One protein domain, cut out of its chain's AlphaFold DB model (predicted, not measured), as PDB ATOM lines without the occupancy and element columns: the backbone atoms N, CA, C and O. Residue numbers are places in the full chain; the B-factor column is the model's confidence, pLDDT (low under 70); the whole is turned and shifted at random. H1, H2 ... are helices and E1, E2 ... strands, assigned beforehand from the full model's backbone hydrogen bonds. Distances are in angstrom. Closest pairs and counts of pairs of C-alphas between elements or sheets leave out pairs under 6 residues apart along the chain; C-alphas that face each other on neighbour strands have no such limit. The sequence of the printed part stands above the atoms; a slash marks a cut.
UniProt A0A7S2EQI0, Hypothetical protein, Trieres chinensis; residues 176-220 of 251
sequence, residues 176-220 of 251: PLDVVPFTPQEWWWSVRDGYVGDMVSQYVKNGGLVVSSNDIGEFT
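AT A GLANCE: This is residues 176 to 220 of the 251 residues of the protein "Hypothetical protein" of Trieres chinensis (UniProt A0A7S2EQI0). What shape does the backbone draw? It is a small open loop, closed by a ladder of two short strands, E1 and E2, with the two helices H1 and H2 making a V between them; residues 212 to 220 run on from E2 as a tail with no named element. How is it made up? The printed part has 45 residues with two named strands and two named helices, in the order E1, H1, H2, E2, and its class is mixed, helices and strands; the sheet has the order E1, E2 and is antiparallel. How large is it? It is only just compact, close to loose, with a radius of gyration of the C-alphas of 11.1 A and spans of 29 by 23 by 13 A.

HOW THE PARTS SIT: How do the strands pair? E1, residues 178 to 180, and E2, residues 209 to 211, are antiparallel neighbours at 141 degrees between their directions. N 180 and O 209 are 2.9 A apart and N 209 and O 180 are 2.8 A apart, both within hydrogen-bond range. Where is H2 from this sheet? Between H2, residues 196 to 206, and E2 there are 2 pairs of C-alphas within 8 A, the closest being those of Gln 202 and Leu 209 at 6.5 A. The closest C-alphas of E1 and H2 are those of Val 179 and Asn 206, 7.2 A apart. How does H1 stand? H1, residues 184 to 193, and H2 form a helical hairpin: they touch, with the C-alphas of Ser 190 and Val 196 closest at 4.5 A, and run opposite ways at a steep tilt of 45 degrees. H1 and E2 are apart. Are the helix backbones complete? In H1 and H2 every O i to N i+4 pair is within hydrogen-bond range.

IN THESE COORDINATES: Where are the strands? E1 begins at C-alpha 178, at (172.820, 142.576, 101.788), and E2 ends at C-alpha 211, at (173.279, 146.435, 105.916). Their lengths from first to last C-alpha are 6.3 A and 6.0 A. How long are the helices? H1 measures 14.4 A from C-alpha 184 to C-alpha 193, and H2 measures 15.0 A from C-alpha 196, at (164.511, 142.199, 121.008), to C-alpha 206.

THE WHOLE: How far does it reach? The two C-alphas farthest apart are those of Pro 176 and Arg 192, at 31.9 A. Are there cuts or long links? The printed part has no cut, and the links E1 to H1, H1 to H2 and H2 to E2 are tight. Where is confidence low? The mean pLDDT of the printed part is 70.4, and residues 176 to 179, 207 and 211 to 220 are under 70.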
ATOM      1  N   PRO A 176     170.168 144.049  95.551       52.00
ATOM      2  CA  PRO A 176     171.442 144.495  96.141       52.00
ATOM      3  C   PRO A 176     171.305 145.038  97.578       52.00
ATOM      4  O   PRO A 176     171.938 146.031  97.936       52.00
ATOM      5  N   LEU A 177     170.439 144.433  98.384       51.81
ATOM      6  CA  LEU A 177     170.369 144.699  99.820       51.81
ATOM      7  C   LEU A 177     170.978 143.484 100.499       51.81
ATOM      8  O   LEU A 177     170.408 142.397 100.413       51.81
ATOM      9  N   ASP A 178     172.160 143.662 101.083       66.81
ATOM     10  CA  ASP A 178     172.820 142.576 101.788       66.81
ATOM     11  C   ASP A 178     172.126 142.394 103.138       66.81
ATOM     12  O   ASP A 178     171.986 143.336 103.928       66.81
ATOM     13  N   VAL A 179     171.588 141.198 103.345       65.00
ATOM     14  CA  VAL A 179     170.841 140.841 104.546       65.00
ATOM     15  C   VAL A 179     171.713 139.884 105.331       65.00
ATOM     16  O   VAL A 179     171.890 138.730 104.942       65.00
ATOM     17  N   VAL A 180     172.236 140.366 106.452       75.38
ATOM     18  CA  VAL A 180     173.081 139.571 107.340       75.38
ATOM     19  C   VAL A 180     172.195 138.949 108.423       75.38
ATOM     20  O   VAL A 180     171.436 139.669 109.082       75.38
ATOM     21  N   PRO A 181     172.229 137.622 108.621       74.06
ATOM     22  CA  PRO A 181     171.479 136.988 109.698       74.06
ATOM     23  C   PRO A 181     172.024 137.422 111.065       74.06
ATOM     24  O   PRO A 181     173.231 137.573 111.239       74.06
ATOM     25  N   PHE A 182     171.131 137.584 112.046       79.56
ATOM     26  CA  PHE A 182     171.533 137.924 113.413       79.56
ATOM     27  C   PHE A 182     172.304 136.777 114.065       79.56
ATOM     28  O   PHE A 182     171.875 135.619 114.045       79.56
ATOM     29  N   THR A 183     173.408 137.116 114.712       78.19
ATOM     30  CA  THR A 183     174.208 136.186 115.500       78.19
ATOM     31  C   THR A 183     173.511 135.849 116.827       78.19
ATOM     32  O   THR A 183     172.764 136.665 117.378       78.19
ATOM     33  N   PRO A 184     173.770 134.669 117.418       74.94
ATOM     34  CA  PRO A 184     173.246 134.320 118.745       74.94
ATOM     35  C   PRO A 184     173.628 135.331 119.839       74.94
ATOM     36  O   PRO A 184     172.880 135.554 120.790       74.94
ATOM     37  N   GLN A 185     174.786 135.975 119.691       75.62
ATOM     38  CA  GLN A 185     175.263 137.004 120.605       75.62
ATOM     39  C   GLN A 185     174.430 138.292 120.514       75.62
ATOM     40  O   GLN A 185     174.106 138.885 121.543       75.62
ATOM     41  N   GLU A 186     174.002 138.684 119.313       76.62
ATOM     42  CA  GLU A 186     173.086 139.814 119.116       76.62
ATOM     43  C   GLU A 186     171.702 139.535 119.703       76.62
ATOM     44  O   GLU A 186     171.114 140.427 120.316       76.62
ATOM     45  N   TRP A 187     171.214 138.290 119.616       80.19
ATOM     46  CA  TRP A 187     169.992 137.874 120.314       80.19
ATOM     47  C   TRP A 187     170.117 138.075 121.822       80.19
ATOM     48  O   TRP A 187     169.221 138.650 122.442       80.19
ATOM     49  N   TRP A 188     171.237 137.667 122.414       76.88
ATOM     50  CA  TRP A 188     171.472 137.840 123.845       76.88
ATOM     51  C   TRP A 188     171.512 139.316 124.262       76.88
ATOM     52  O   TRP A 188     170.844 139.717 125.220       76.88
ATOM     53  N   TRP A 189     172.245 140.145 123.521       78.94
ATOM     54  CA  TRP A 189     172.289 141.584 123.776       78.94
ATOM     55  C   TRP A 189     170.922 142.243 123.597       78.94
ATOM     56  O   TRP A 189     170.547 143.079 124.417       78.94
ATOM     57  N   SER A 190     170.116 141.785 122.636       83.44
ATOM     58  CA  SER A 190     168.757 142.296 122.425       83.44
ATOM     59  C   SER A 190     167.815 142.028 123.596       83.44
ATOM     60  O   SER A 190     166.963 142.863 123.905       83.44
ATOM     61  N   VAL A 191     167.985 140.893 124.280       81.50
ATOM     62  CA  VAL A 191     167.212 140.540 125.476       81.50
ATOM     63  C   VAL A 191     167.664 141.378 126.667       81.50
ATOM     64  O   VAL A 191     166.826 141.904 127.399       81.50
ATOM     65  N   ARG A 192     168.980 141.536 126.849       80.31
ATOM     66  CA  ARG A 192     169.556 142.318 127.949       80.31
ATOM     67  C   ARG A 192     169.211 143.806 127.846       80.31
ATOM     68  O   ARG A 192     168.869 144.418 128.854       80.31
ATOM     69  N   ASP A 193     169.289 144.359 126.642       76.75
ATOM     70  CA  ASP A 193     169.168 145.800 126.393       76.75
ATOM     71  C   ASP A 193     167.752 146.197 125.923       76.75
ATOM     72  O   ASP A 193     167.465 147.373 125.713       76.75
ATOM     73  N   GLY A 194     166.842 145.223 125.794       81.50
ATOM     74  CA  GLY A 194     165.409 145.444 125.583       81.50
ATOM     75  C   GLY A 194     164.982 145.764 124.146       81.50
ATOM     76  O   GLY A 194     163.824 146.116 123.932       81.50
ATOM     77  N   TYR A 195     165.866 145.618 123.154       85.69
ATOM     78  CA  TYR A 195     165.560 145.860 121.733       85.69
ATOM     79  C   TYR A 195     165.173 144.592 120.949       85.69
ATOM     80  O   TYR A 195     165.039 144.626 119.725       85.69
ATOM     81  N   VAL A 196     164.936 143.467 121.633       87.44
ATOM     82  CA  VAL A 196     164.511 142.199 121.008       87.44
ATOM     83  C   VAL A 196     163.278 142.351 120.106       87.44
ATOM     84  O   VAL A 196     163.191 141.699 119.070       87.44
ATOM     85  N   GLY A 197     162.346 143.251 120.445       78.44
ATOM     86  CA  GLY A 197     161.150 143.508 119.636       78.44
ATOM     87  C   GLY A 197     161.471 144.076 118.250       78.44
ATOM     88  O   GLY A 197     160.909 143.621 117.251       78.44
ATOM     89  N   ASP A 198     162.417 145.012 118.175       81.19
ATOM     90  CA  ASP A 198     162.882 145.578 116.907       81.19
ATOM     91  C   ASP A 198     163.682 144.550 116.111       81.19
ATOM     92  O   ASP A 198     163.514 144.441 114.895       81.19
ATOM     93  N   MET A 199     164.482 143.736 116.802       80.38
ATOM     94  CA  MET A 199     165.273 142.680 116.179       80.38
ATOM     95  C   MET A 199     164.384 141.611 115.536       80.38
ATOM     96  O   MET A 199     164.558 141.273 114.367       80.38
ATOM     97  N   VAL A 200     163.350 141.156 116.250       80.81
ATOM     98  CA  VAL A 200     162.324 140.255 115.706       80.81
ATOM     99  C   VAL A 200     161.575 140.925 114.553       80.81
ATOM    100  O   VAL A 200     161.327 140.282 113.535       80.81
ATOM    101  N   SER A 201     161.241 142.218 114.659       78.31
ATOM    102  CA  SER A 201     160.561 142.947 113.579       78.31
ATOM    103  C   SER A 201     161.391 142.976 112.296       78.31
ATOM    104  O   SER A 201     160.853 142.739 111.214       78.31
ATOM    105  N   GLN A 202     162.694 143.237 112.401       78.12
ATOM    106  CA  GLN A 202     163.604 143.243 111.257       78.12
ATOM    107  C   GLN A 202     163.850 141.836 110.716       78.12
ATOM    108  O   GLN A 202     163.836 141.646 109.503       78.12
ATOM    109  N   TYR A 203     163.970 140.839 111.591       79.50
ATOM    110  CA  TYR A 203     164.109 139.444 111.188       79.50
ATOM    111  C   TYR A 203     162.880 138.942 110.420       79.50
ATOM    112  O   TYR A 203     163.011 138.331 109.366       79.50
ATOM    113  N   VAL A 204     161.670 139.264 110.882       75.94
ATOM    114  CA  VAL A 204     160.421 138.869 110.208       75.94
ATOM    115  C   VAL A 204     160.218 139.623 108.894       75.94
ATOM    116  O   VAL A 204     159.717 139.046 107.932       75.94
ATOM    117  N   LYS A 205     160.578 140.910 108.834       74.19
ATOM    118  CA  LYS A 205     160.390 141.727 107.625       74.19
ATOM    119  C   LYS A 205     161.432 141.445 106.549       74.19
ATOM    120  O   LYS A 205     161.081 141.405 105.376       74.19
ATOM    121  N   ASN A 206     162.689 141.284 106.953       75.88
ATOM    122  CA  ASN A 206     163.831 141.305 106.045       75.88
ATOM    123  C   ASN A 206     164.655 140.012 106.073       75.88
ATOM    124  O   ASN A 206     165.514 139.854 105.217       75.88
ATOM    125  N   GLY A 207     164.421 139.096 107.018       69.25
ATOM    126  CA  GLY A 207     165.221 137.874 107.190       69.25
ATOM    127  C   GLY A 207     166.544 138.079 107.940       69.25
ATOM    128  O   GLY A 207     167.312 137.133 108.083       69.25
ATOM    129  N   GLY A 208     166.817 139.291 108.429       77.62
ATOM    130  CA  GLY A 208     168.079 139.661 109.072       77.62
ATOM    131  C   GLY A 208     168.262 141.176 109.155       77.62
ATOM    132  O   GLY A 208     167.333 141.943 108.872       77.62
ATOM    133  N   LEU A 209     169.461 141.603 109.549       78.19
ATOM    134  CA  LEU A 209     169.867 143.002 109.541       78.19
ATOM    135  C   LEU A 209     170.167 143.424 108.101       78.19
ATOM    136  O   LEU A 209     170.999 142.826 107.422       78.19
ATOM    137  N   VAL A 210     169.485 144.464 107.634       70.88
ATOM    138  CA  VAL A 210     169.739 145.038 106.310       70.88
ATOM    139  C   VAL A 210     170.918 145.991 106.440       70.88
ATOM    140  O   VAL A 210     170.776 147.061 107.034       70.88
ATOM    141  N   VAL A 211     172.070 145.607 105.898       66.56
ATOM    142  CA  VAL A 211     173.279 146.435 105.916       66.56
ATOM    143  C   VAL A 211     173.437 147.089 104.547       66.56
ATOM    144  O   VAL A 211     173.265 146.458 103.502       66.56
ATOM    145  N   SER A 212     173.717 148.394 104.531       55.97
ATOM    146  CA  SER A 212     174.008 149.088 103.279       55.97
ATOM    147  C   SER A 212     175.403 148.686 102.805       55.97
ATOM    148  O   SER A 212     176.347 148.655 103.591       55.97
ATOM    149  N   SER A 213     175.556 148.412 101.512       55.72
ATOM    150  CA  SER A 213     176.781 147.882 100.884       55.72
ATOM    151  C   SER A 213     178.023 148.785 101.003       55.72
ATOM    152  O   SER A 213     179.098 148.410 100.545       55.72
ATOM    153  N   ASN A 214     177.896 149.951 101.640       51.50
ATOM    154  CA  ASN A 214     178.987 150.882 101.909       51.50
ATOM    155  C   ASN A 214     179.685 150.642 103.263       51.50
ATOM    156  O   ASN A 214     180.751 151.211 103.476       51.50
ATOM    157  N   ASP A 215     179.121 149.804 104.143       51.91
ATOM    158  CA  ASP A 215     179.646 149.540 105.497       51.91
ATOM    159  C   ASP A 215     180.255 148.135 105.661       51.91
ATOM    160  O   ASP A 215     180.696 147.765 106.748       51.91
ATOM    161  N   ILE A 216     180.330 147.341 104.585       49.44
ATOM    162  CA  ILE A 216     180.882 145.974 104.603       49.44
ATOM    163  C   ILE A 216     182.413 146.031 104.482       49.44
ATOM    164  O   ILE A 216     183.028 145.516 103.550       49.44
ATOM    165  N   GLY A 217     183.037 146.725 105.427       43.88
ATOM    166  CA  GLY A 217     184.438 146.542 105.760       43.88
ATOM    167  C   GLY A 217     184.530 145.475 106.840       43.88
ATOM    168  O   GLY A 217     184.300 145.768 108.005       43.88
ATOM    169  N   GLU A 218     184.870 144.252 106.437       49.81
ATOM    170  CA  GLU A 218     185.517 143.270 107.317       49.81
ATOM    171  C   GLU A 218     184.715 142.864 108.570       49.81
ATOM    172  O   GLU A 218     185.182 142.977 109.699       49.81
ATOM    173  N   PHE A 219     183.511 142.316 108.379       41.06
ATOM    174  CA  PHE A 219     182.901 141.476 109.414       41.06
ATOM    175  C   PHE A 219     183.399 140.040 109.239       41.06
ATOM    176  O   PHE A 219     182.934 139.282 108.389       41.06
ATOM    177  N   THR A 220     184.412 139.686 110.024       42.28
ATOM    178  CA  THR A 220     184.892 138.316 110.204       42.28
ATOM    179  C   THR A 220     183.760 137.426 110.714       42.28
ATOM    180  O   THR A 220     183.390 137.500 111.884       42.28
TER     181      THR A 220